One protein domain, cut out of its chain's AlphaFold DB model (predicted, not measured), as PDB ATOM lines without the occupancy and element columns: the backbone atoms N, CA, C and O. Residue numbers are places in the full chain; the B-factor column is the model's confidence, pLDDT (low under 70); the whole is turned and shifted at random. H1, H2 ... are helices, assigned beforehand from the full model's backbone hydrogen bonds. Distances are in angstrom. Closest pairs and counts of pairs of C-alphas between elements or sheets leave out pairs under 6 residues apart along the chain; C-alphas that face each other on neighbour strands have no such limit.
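AT A GLANCE: This is residues 2 to 18 and 44 to 109 of the 326 residues of an uncharacterized protein of Guillardia theta (strain CCMP2712) (UniProt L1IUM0). One long helix, H3, makes the long axis; H2 folds back beside its first part, and H1 and short H4 meet its last part. The printed part has 83 residues with four named helices, H1 to H4, and no named strand: all helix. It is only just extended, close to loose, radius of gyration of the C-alphas 17.9 A, spans 54 by 28 by 19 A.

HOW THE PARTS SIT: H1, residues 2 to 17, touches H3, residues 61 to 89, with residues 11 to 17 alone, at a steep tilt of 49 degrees; the closest C-alphas, Gly 14 and Val 85, are 6.0 A apart. H2, residues 44 to 56, and H3 form a hairpin at a shallow tilt of 27 degrees; closest C-alphas Cys 54 and Ile 64, 6.2 A. H4, residues 101 to 109, touches H3 at a steep tilt of 67 degrees; closest C-alphas Gly 86 and Pro 101, 5.6 A. Every O i to N i+4 pair is within hydrogen-bond range in H1, 24 of 25 in H3, 4 of 5 in H4, and 4 of 9 in H2, against 9 of 10 O i to N i+3 pairs.

IN THESE COORDINATES: H1 begins at C-alpha 2 (50.900, 114.112, 134.785); H3 is 42.2 A long; H4 ends at C-alpha 109 (51.133, 119.424, 117.283).

THE WHOLE: Residues 19 to 43 are not printed, a gap of 27.7 A between C-alphas 18 and 44. The link H3 to H4 is long; pLDDT is under 70 at residues 92 to 99, among others.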
ATOM      1  N   ILE A   2      51.272 113.697 136.156       69.75
ATOM      2  CA  ILE A   2      50.900 114.112 134.785       69.75
ATOM      3  C   ILE A   2      51.887 113.575 133.736       69.75
ATOM      4  O   ILE A   2      51.466 112.822 132.873       69.75
ATOM      5  N   VAL A   3      53.193 113.833 133.902       72.06
ATOM      6  CA  VAL A   3      54.255 113.362 132.984       72.06
ATOM      7  C   VAL A   3      54.256 111.841 132.798       72.06
ATOM      8  O   VAL A   3      54.459 111.355 131.692       72.06
ATOM      9  N   LEU A   4      54.015 111.078 133.869       74.38
ATOM     10  CA  LEU A   4      54.019 109.615 133.819       74.38
ATOM     11  C   LEU A   4      52.809 109.084 133.039       74.38
ATOM     12  O   LEU A   4      52.965 108.202 132.202       74.38
ATOM     13  N   LEU A   5      51.619 109.640 133.291       75.56
ATOM     14  CA  LEU A   5      50.380 109.247 132.613       75.56
ATOM     15  C   LEU A   5      50.425 109.576 131.121       75.56
ATOM     16  O   LEU A   5      50.037 108.758 130.295       75.56
ATOM     17  N   SER A   6      50.940 110.749 130.771       72.44
ATOM     18  CA  SER A   6      51.083 111.164 129.381       72.44
ATOM     19  C   SER A   6      52.179 110.376 128.655       72.44
ATOM     20  O   SER A   6      52.012 110.034 127.489       72.44
ATOM     21  N   LEU A   7      53.266 110.002 129.341       75.81
ATOM     22  CA  LEU A   7      54.309 109.146 128.769       75.81
ATOM     23  C   LEU A   7      53.789 107.723 128.517       75.81
ATOM     24  O   LEU A   7      54.025 107.164 127.450       75.81
ATOM     25  N   LEU A   8      53.007 107.171 129.449       78.69
ATOM     26  CA  LEU A   8      52.297 105.902 129.257       78.69
ATOM     27  C   LEU A   8      51.295 105.977 128.095       78.69
ATOM     28  O   LEU A   8      51.206 105.028 127.318       78.69
ATOM     29  N   ALA A   9      50.585 107.100 127.936       73.25
ATOM     30  CA  ALA A   9      49.649 107.308 126.830       73.25
ATOM     31  C   ALA A   9      50.358 107.339 125.467       73.25
ATOM     32  O   ALA A   9      49.922 106.657 124.540       73.25
ATOM     33  N   ILE A  10      51.480 108.060 125.349       73.50
ATOM     34  CA  ILE A  10      52.266 108.105 124.107       73.50
ATOM     35  C   ILE A  10      52.870 106.741 123.788       73.50
ATOM     36  O   ILE A  10      52.800 106.313 122.642       73.50
ATOM     37  N   ILE A  11      53.431 106.034 124.771       75.94
ATOM     38  CA  ILE A  11      54.022 104.711 124.528       75.94
ATOM     39  C   ILE A  11      52.933 103.706 124.140       75.94
ATOM     40  O   ILE A  11      53.108 102.973 123.171       75.94
ATOM     41  N   GLY A  12      51.800 103.689 124.846       76.94
ATOM     42  CA  GLY A  12      50.702 102.761 124.570       76.94
ATOM     43  C   GLY A  12      50.054 102.994 123.205       76.94
ATOM     44  O   GLY A  12      49.872 102.055 122.434       76.94
ATOM     45  N   MET A  13      49.749 104.250 122.872       71.62
ATOM     46  CA  MET A  13      49.133 104.595 121.586       71.62
ATOM     47  C   MET A  13      50.141 104.570 120.435       71.62
ATOM     48  O   MET A  13      49.817 104.112 119.340       71.62
ATOM     49  N   GLY A  14      51.370 105.022 120.686       71.25
ATOM     50  CA  GLY A  14      52.467 105.001 119.727       71.25
ATOM     51  C   GLY A  14      52.849 103.577 119.337       71.25
ATOM     52  O   GLY A  14      52.989 103.299 118.152       71.25
ATOM     53  N   ALA A  15      52.911 102.647 120.297       72.19
ATOM     54  CA  ALA A  15      53.131 101.226 120.021       72.19
ATOM     55  C   ALA A  15      51.983 100.588 119.218       72.19
ATOM     56  O   ALA A  15      52.234  99.701 118.407       72.19
ATOM     57  N   GLY A  16      50.743 101.053 119.405       70.62
ATOM     58  CA  GLY A  16      49.579 100.571 118.653       70.62
ATOM     59  C   GLY A  16      49.576 100.967 117.172       70.62
ATOM     60  O   GLY A  16      48.982 100.265 116.360       70.62
ATOM     61  N   GLN A  17      50.252 102.063 116.810       68.25
ATOM     62  CA  GLN A  17      50.388 102.529 115.420       68.25
ATOM     63  C   GLN A  17      51.787 102.285 114.826       68.25
ATOM     64  O   GLN A  17      52.037 102.567 113.652       68.25
ATOM     65  N   ALA A  18      52.709 101.755 115.631       70.12
ATOM     66  CA  ALA A  18      54.101 101.537 115.277       70.12
ATOM     67  C   ALA A  18      54.274 100.345 114.329       70.12
ATOM     68  O   ALA A  18      53.882  99.216 114.625       70.12
ATOM     69  N   LEU A  44      74.222 110.980 129.961       74.00
ATOM     70  CA  LEU A  44      74.919 110.486 131.151       74.00
ATOM     71  C   LEU A  44      75.073 111.542 132.257       74.00
ATOM     72  O   LEU A  44      75.783 111.306 133.237       74.00
ATOM     73  N   MET A  45      74.400 112.695 132.165       73.50
ATOM     74  CA  MET A  45      74.500 113.739 133.195       73.50
ATOM     75  C   MET A  45      74.069 113.261 134.593       73.50
ATOM     76  O   MET A  45      74.461 113.854 135.595       73.50
ATOM     77  N   TYR A  46      73.351 112.140 134.699       74.56
ATOM     78  CA  TYR A  46      73.023 111.507 135.981       74.56
ATOM     79  C   TYR A  46      74.255 111.174 136.842       74.56
ATOM     80  O   TYR A  46      74.128 111.029 138.060       74.56
ATOM     81  N   LEU A  47      75.453 111.098 136.245       76.50
ATOM     82  CA  LEU A  47      76.706 110.916 136.976       76.50
ATOM     83  C   LEU A  47      76.913 111.996 138.054       76.50
ATOM     84  O   LEU A  47      77.449 111.693 139.118       76.50
ATOM     85  N   GLN A  48      76.377 113.207 137.867       78.12
ATOM     86  CA  GLN A  48      76.445 114.282 138.867       78.12
ATOM     87  C   GLN A  48      75.748 113.962 140.197       78.12
ATOM     88  O   GLN A  48      76.097 114.547 141.219       78.12
ATOM     89  N   VAL A  49      74.817 113.007 140.222       81.00
ATOM     90  CA  VAL A  49      74.081 112.605 141.434       81.00
ATOM     91  C   VAL A  49      74.820 111.505 142.215       81.00
ATOM     92  O   VAL A  49      74.515 111.246 143.381       81.00
ATOM     93  N   VAL A  50      75.840 110.876 141.614       82.25
ATOM     94  CA  VAL A  50      76.600 109.768 142.218       82.25
ATOM     95  C   VAL A  50      77.217 110.134 143.576       82.25
ATOM     96  O   VAL A  50      77.050 109.347 144.507       82.25
ATOM     97  N   PRO A  51      77.868 111.302 143.771       81.31
ATOM     98  CA  PRO A  51      78.441 111.659 145.069       81.31
ATOM     99  C   PRO A  51      77.378 111.759 146.169       81.31
ATOM    100  O   PRO A  51      77.582 111.274 147.283       81.31
ATOM    101  N   THR A  52      76.212 112.316 145.841       82.88
ATOM    102  CA  THR A  52      75.075 112.414 146.759       82.88
ATOM    103  C   THR A  52      74.557 111.029 147.135       82.88
ATOM    104  O   THR A  52      74.358 110.747 148.314       82.88
ATOM    105  N   VAL A  53      74.414 110.124 146.163       82.69
ATOM    106  CA  VAL A  53      73.984 108.735 146.404       82.69
ATOM    107  C   VAL A  53      74.997 107.977 147.267       82.69
ATOM    108  O   VAL A  53      74.606 107.279 148.202       82.69
ATOM    109  N   CYS A  54      76.296 108.156 147.017       79.44
ATOM    110  CA  CYS A  54      77.362 107.569 147.832       79.44
ATOM    111  C   CYS A  54      77.303 108.047 149.292       79.44
ATOM    112  O   CYS A  54      77.465 107.232 150.205       79.44
ATOM    113  N   SER A  55      77.025 109.338 149.509       81.81
ATOM    114  CA  SER A  55      76.840 109.910 150.847       81.81
ATOM    115  C   SER A  55      75.605 109.339 151.549       81.81
ATOM    116  O   SER A  55      75.669 109.013 152.731       81.81
ATOM    117  N   MET A  56      74.495 109.171 150.825       82.25
ATOM    118  CA  MET A  56      73.241 108.629 151.369       82.25
ATOM    119  C   MET A  56      73.331 107.133 151.718       82.25
ATOM    120  O   MET A  56      72.612 106.656 152.590       82.25
ATOM    121  N   LEU A  57      74.222 106.381 151.063       83.25
ATOM    122  CA  LEU A  57      74.423 104.938 151.275       83.25
ATOM    123  C   LEU A  57      75.578 104.607 152.240       83.25
ATOM    124  O   LEU A  57      76.034 103.457 152.285       83.25
ATOM    125  N   ASN A  58      76.061 105.596 153.002       78.81
ATOM    126  CA  ASN A  58      77.169 105.469 153.960       78.81
ATOM    127  C   ASN A  58      78.434 104.816 153.357       78.81
ATOM    128  O   ASN A  58      79.140 104.083 154.048       78.81
ATOM    129  N   GLY A  59      78.700 105.014 152.062       76.12
ATOM    130  CA  GLY A  59      79.902 104.481 151.409       76.12
ATOM    131  C   GLY A  59      79.948 102.955 151.206       76.12
ATOM    132  O   GLY A  59      81.009 102.431 150.875       76.12
ATOM    133  N   LYS A  60      78.842 102.213 151.380       82.62
ATOM    134  CA  LYS A  60      78.826 100.746 151.184       82.62
ATOM    135  C   LYS A  60      78.862 100.380 149.684       82.62
ATOM    136  O   LYS A  60      77.872 100.636 148.991       82.62
ATOM    137  N   PRO A  61      79.928  99.732 149.167       79.56
ATOM    138  CA  PRO A  61      80.161  99.597 147.724       79.56
ATOM    139  C   PRO A  61      79.116  98.733 147.008       79.56
ATOM    140  O   PRO A  61      78.694  99.083 145.908       79.56
ATOM    141  N   ASP A  62      78.644  97.648 147.628       83.38
ATOM    142  CA  ASP A  62      77.674  96.738 146.997       83.38
ATOM    143  C   ASP A  62      76.317  97.411 146.774       83.38
ATOM    144  O   ASP A  62      75.697  97.270 145.720       83.38
ATOM    145  N   ARG A  63      75.885  98.224 147.745       84.19
ATOM    146  CA  ARG A  63      74.633  98.984 147.646       84.19
ATOM    147  C   ARG A  63      74.748 100.126 146.648       84.19
ATOM    148  O   ARG A  63      73.803 100.363 145.904       84.19
ATOM    149  N   ILE A  64      75.902 100.796 146.599       84.88
ATOM    150  CA  ILE A  64      76.170 101.859 145.622       84.88
ATOM    151  C   ILE A  64      76.131 101.295 144.201       84.88
ATOM    152  O   ILE A  64      75.478 101.879 143.341       84.88
ATOM    153  N   ARG A  65      76.760 100.138 143.951       84.50
ATOM    154  CA  ARG A  65      76.745  99.497 142.627       84.50
ATOM    155  C   ARG A  65      75.326  99.201 142.162       84.50
ATOM    156  O   ARG A  65      74.973  99.596 141.060       84.50
ATOM    157  N   ILE A  66      74.502  98.574 143.003       87.19
ATOM    158  CA  ILE A  66      73.107  98.269 142.653       87.19
ATOM    159  C   ILE A  66      72.303  99.560 142.452       87.19
ATOM    160  O   ILE A  66      71.579  99.665 141.468       87.19
ATOM    161  N   ALA A  67      72.456 100.553 143.332       87.44
ATOM    162  CA  ALA A  67      71.744 101.826 143.217       87.44
ATOM    163  C   ALA A  67      72.076 102.557 141.909       87.44
ATOM    164  O   ALA A  67      71.172 103.028 141.222       87.44
ATOM    165  N   VAL A  68      73.354 102.603 141.527       85.88
ATOM    166  CA  VAL A  68      73.790 103.212 140.265       85.88
ATOM    167  C   VAL A  68      73.319 102.386 139.070       85.88
ATOM    168  O   VAL A  68      72.847 102.960 138.094       85.88
ATOM    169  N   LEU A  69      73.401 101.056 139.129       86.25
ATOM    170  CA  LEU A  69      73.074 100.182 137.999       86.25
ATOM    171  C   LEU A  69      71.563 100.156 137.724       86.25
ATOM    172  O   LEU A  69      71.146 100.374 136.590       86.25
ATOM    173  N   VAL A  70      70.739 100.011 138.765       86.44
ATOM    174  CA  VAL A  70      69.272 100.118 138.666       86.44
ATOM    175  C   VAL A  70      68.856 101.548 138.309       86.44
ATOM    176  O   VAL A  70      67.994 101.744 137.453       86.44
ATOM    177  N   GLY A  71      69.509 102.548 138.908       83.94
ATOM    178  CA  GLY A  71      69.257 103.960 138.626       83.94
ATOM    179  C   GLY A  71      69.600 104.371 137.193       83.94
ATOM    180  O   GLY A  71      68.920 105.232 136.652       83.94
ATOM    181  N   SER A  72      70.595 103.738 136.562       84.94
ATOM    182  CA  SER A  72      70.981 103.989 135.161       84.94
ATOM    183  C   SER A  72      70.133 103.189 134.170       84.94
ATOM    184  O   SER A  72      69.889 103.645 133.053       84.94
ATOM    185  N   LEU A  73      69.658 102.006 134.573       86.69
ATOM    186  CA  LEU A  73      68.810 101.161 133.734       86.69
ATOM    187  C   LEU A  73      67.480 101.850 133.404       86.69
ATOM    188  O   LEU A  73      66.988 101.728 132.287       86.69
ATOM    189  N   LEU A  74      66.918 102.607 134.350       83.31
ATOM    190  CA  LEU A  74      65.631 103.274 134.163       83.31
ATOM    191  C   LEU A  74      65.673 104.384 133.081       83.31
ATOM    192  O   LEU A  74      64.895 104.281 132.131       83.31
ATOM    193  N   PRO A  75      66.569 105.398 133.124       81.25
ATOM    194  CA  PRO A  75      66.725 106.375 132.040       81.25
ATOM    195  C   PRO A  75      67.050 105.732 130.695       81.25
ATOM    196  O   PRO A  75      66.533 106.171 129.668       81.25
ATOM    197  N   LEU A  76      67.867 104.675 130.696       84.00
ATOM    198  CA  LEU A  76      68.225 103.945 129.486       84.00
ATOM    199  C   LEU A  76      66.993 103.298 128.845       84.00
ATOM    200  O   LEU A  76      66.774 103.472 127.647       84.00
ATOM    201  N   LEU A  77      66.159 102.610 129.630       85.44
ATOM    202  CA  LEU A  77      64.913 102.018 129.136       85.44
ATOM    203  C   LEU A  77      63.972 103.080 128.570       85.44
ATOM    204  O   LEU A  77      63.437 102.892 127.479       85.44
ATOM    205  N   VAL A  78      63.807 104.206 129.266       82.88
ATOM    206  CA  VAL A  78      62.961 105.310 128.792       82.88
ATOM    207  C   VAL A  78      63.494 105.884 127.475       82.88
ATOM    208  O   VAL A  78      62.715 106.062 126.542       82.88
ATOM    209  N   CYS A  79      64.806 106.108 127.358       81.19
ATOM    210  CA  CYS A  79      65.419 106.620 126.129       81.19
ATOM    211  C   CYS A  79      65.279 105.642 124.957       81.19
ATOM    212  O   CYS A  79      64.972 106.066 123.841       81.19
ATOM    213  N   LEU A  80      65.482 104.341 125.194       83.50
ATOM    214  CA  LEU A  80      65.325 103.314 124.163       83.50
ATOM    215  C   LEU A  80      63.874 103.201 123.697       83.50
ATOM    216  O   LEU A  80      63.626 103.192 122.493       83.50
ATOM    217  N   LEU A  81      62.922 103.156 124.632       82.31
ATOM    218  CA  LEU A  81      61.494 103.095 124.320       82.31
ATOM    219  C   LEU A  81      61.052 104.327 123.529       82.31
ATOM    220  O   LEU A  81      60.411 104.188 122.491       82.31
ATOM    221  N   TRP A  82      61.446 105.520 123.977       79.81
ATOM    222  CA  TRP A  82      61.131 106.772 123.295       79.81
ATOM    223  C   TRP A  82      61.710 106.821 121.875       79.81
ATOM    224  O   TRP A  82      60.997 107.135 120.922       79.81
ATOM    225  N   SER A  83      62.979 106.438 121.713       80.50
ATOM    226  CA  SER A  83      63.641 106.418 120.402       80.50
ATOM    227  C   SER A  83      63.002 105.398 119.455       80.50
ATOM    228  O   SER A  83      62.808 105.685 118.275       80.50
ATOM    229  N   ALA A  84      62.634 104.220 119.968       79.56
ATOM    230  CA  ALA A  84      61.976 103.179 119.187       79.56
ATOM    231  C   ALA A  84      60.589 103.621 118.700       79.56
ATOM    232  O   ALA A  84      60.275 103.437 117.525       79.56
ATOM    233  N   VAL A  85      59.785 104.243 119.570       79.06
ATOM    234  CA  VAL A  85      58.466 104.780 119.199       79.06
ATOM    235  C   VAL A  85      58.611 105.887 118.153       79.06
ATOM    236  O   VAL A  85      57.918 105.841 117.139       79.06
ATOM    237  N   GLY A  86      59.550 106.822 118.330       76.75
ATOM    238  CA  GLY A  86      59.803 107.888 117.355       76.75
ATOM    239  C   GLY A  86      60.134 107.348 115.959       76.75
ATOM    240  O   GLY A  86      59.516 107.752 114.979       76.75
ATOM    241  N   ILE A  87      61.045 106.372 115.862       76.94
ATOM    242  CA  ILE A  87      61.420 105.752 114.579       76.94
ATOM    243  C   ILE A  87      60.254 104.954 113.976       76.94
ATOM    244  O   ILE A  87      60.046 104.976 112.763       76.94
ATOM    245  N   ALA A  88      59.485 104.244 114.803       76.56
ATOM    246  CA  ALA A  88      58.421 103.368 114.323       76.56
ATOM    247  C   ALA A  88      57.174 104.121 113.820       76.56
ATOM    248  O   ALA A  88      56.394 103.547 113.051       76.56
ATOM    249  N   LEU A  89      56.994 105.381 114.230       74.81
ATOM    250  CA  LEU A  89      55.887 106.243 113.805       74.81
ATOM    251  C   LEU A  89      56.146 106.961 112.470       74.81
ATOM    252  O   LEU A  89      55.192 107.271 111.757       74.81
ATOM    253  N   VAL A  90      57.407 107.194 112.091       74.88
ATOM    254  CA  VAL A  90      57.744 107.939 110.866       74.88
ATOM    255  C   VAL A  90      57.448 107.109 109.603       74.88
ATOM    256  O   VAL A  90      57.837 105.935 109.520       74.88
ATOM    257  N   PRO A  91      56.786 107.689 108.580       70.56
ATOM    258  CA  PRO A  91      56.626 107.050 107.277       70.56
ATOM    259  C   PRO A  91      57.979 106.824 106.586       70.56
ATOM    260  O   PRO A  91      58.783 107.744 106.422       70.56
ATOM    261  N   SER A  92      58.228 105.589 106.151       66.56
ATOM    262  CA  SER A  92      59.418 105.213 105.383       66.56
ATOM    263  C   SER A  92      59.096 105.158 103.890       66.56
ATOM    264  O   SER A  92      58.233 104.371 103.493       66.56
ATOM    265  N   ASN A  93      59.831 105.901 103.063       61.16
ATOM    266  CA  ASN A  93      59.731 105.804 101.605       61.16
ATOM    267  C   ASN A  93      60.973 105.067 101.090       61.16
ATOM    268  O   ASN A  93      62.087 105.563 101.215       61.16
ATOM    269  N   GLY A  94      60.794 103.855 100.556       57.06
ATOM    270  CA  GLY A  94      61.875 103.110  99.894       57.06
ATOM    271  C   GLY A  94      63.050 102.679 100.786       57.06
ATOM    272  O   GLY A  94      64.155 102.517 100.283       57.06
ATOM    273  N   GLY A  95      62.841 102.495 102.095       59.69
ATOM    274  CA  GLY A  95      63.905 102.066 103.017       59.69
ATOM    275  C   GLY A  95      64.754 103.203 103.601       59.69
ATOM    276  O   GLY A  95      65.772 102.933 104.223       59.69
ATOM    277  N   ALA A  96      64.334 104.461 103.458       59.94
ATOM    278  CA  ALA A  96      64.858 105.586 104.232       59.94
ATOM    279  C   ALA A  96      63.715 106.291 104.985       59.94
ATOM    280  O   ALA A  96      62.569 106.316 104.521       59.94
ATOM    281  N   LEU A  97      64.015 106.843 106.168       63.09
ATOM    282  CA  LEU A  97      63.089 107.718 106.894       63.09
ATOM    283  C   LEU A  97      62.860 108.979 106.048       63.09
ATOM    284  O   LEU A  97      63.823 109.617 105.632       63.09
ATOM    285  N   SER A  98      61.597 109.297 105.750       63.22
ATOM    286  CA  SER A  98      61.247 110.413 104.854       63.22
ATOM    287  C   SER A  98      61.403 111.795 105.498       63.22
ATOM    288  O   SER A  98      61.508 112.789 104.786       63.22
ATOM    289  N   MET A  99      61.430 111.848 106.830       67.56
ATOM    290  CA  MET A  99      61.472 113.065 107.636       67.56
ATOM    291  C   MET A  99      62.183 112.782 108.966       67.56
ATOM    292  O   MET A  99      62.242 111.623 109.394       67.56
ATOM    293  N   ASP A 100      62.719 113.821 109.612       72.44
ATOM    294  CA  ASP A 100      63.257 113.695 110.966       72.44
ATOM    295  C   ASP A 100      62.115 113.319 111.937       72.44
ATOM    296  O   ASP A 100      61.058 113.961 111.919       72.44
ATOM    297  N   PRO A 101      62.263 112.265 112.765       69.50
ATOM    298  CA  PRO A 101      61.258 111.883 113.755       69.50
ATOM    299  C   PRO A 101      60.865 113.004 114.717       69.50
ATOM    300  O   PRO A 101      59.720 113.020 115.171       69.50
ATOM    301  N   VAL A 102      61.766 113.939 115.029       71.56
ATOM    302  CA  VAL A 102      61.430 115.080 115.894       71.56
ATOM    303  C   VAL A 102      60.503 116.052 115.164       71.56
ATOM    304  O   VAL A 102      59.459 116.415 115.704       71.56
ATOM    305  N   ASP A 103      60.811 116.385 113.913       70.81
ATOM    306  CA  ASP A 103      59.984 117.280 113.099       70.81
ATOM    307  C   ASP A 103      58.610 116.677 112.809       70.81
ATOM    308  O   ASP A 103      57.608 117.387 112.783       70.81
ATOM    309  N   PHE A 104      58.525 115.355 112.646       72.31
ATOM    310  CA  PHE A 104      57.244 114.667 112.510       72.31
ATOM    311  C   PHE A 104      56.376 114.831 113.767       72.31
ATOM    312  O   PHE A 104      55.190 115.147 113.658       72.31
ATOM    313  N   LEU A 105      56.961 114.683 114.961       69.25
ATOM    314  CA  LEU A 105      56.246 114.896 116.225       69.25
ATOM    315  C   LEU A 105      55.847 116.363 116.432       69.25
ATOM    316  O   LEU A 105      54.756 116.622 116.936       69.25
ATOM    317  N   LEU A 106      56.689 117.311 116.009       69.50
ATOM    318  CA  LEU A 106      56.391 118.745 116.073       69.50
ATOM    319  C   LEU A 106      55.320 119.159 115.055       69.50
ATOM    320  O   LEU A 106      54.431 119.930 115.395       69.50
ATOM    321  N   SER A 107      55.341 118.600 113.843       68.00
ATOM    322  CA  SER A 107      54.340 118.874 112.799       68.00
ATOM    323  C   SER A 107      52.949 118.330 113.133       68.00
ATOM    324  O   SER A 107      51.946 118.841 112.640       68.00
ATOM    325  N   GLN A 108      52.860 117.311 113.996       62.75
ATOM    326  CA  GLN A 108      51.575 116.797 114.458       62.75
ATOM    327  C   GLN A 108      50.924 117.672 115.531       62.75
ATOM    328  O   GLN A 108      49.719 117.524 115.728       62.75
ATOM    329  N   CYS A 109      51.659 118.574 116.202       58.62
ATOM    330  CA  CYS A 109      51.133 119.424 117.283       58.62
ATOM    331  C   CYS A 109      49.909 120.272 116.889       58.62
ATOM    332  O   CYS A 109      49.146 120.651 117.773       58.62
TER     333      CYS A 109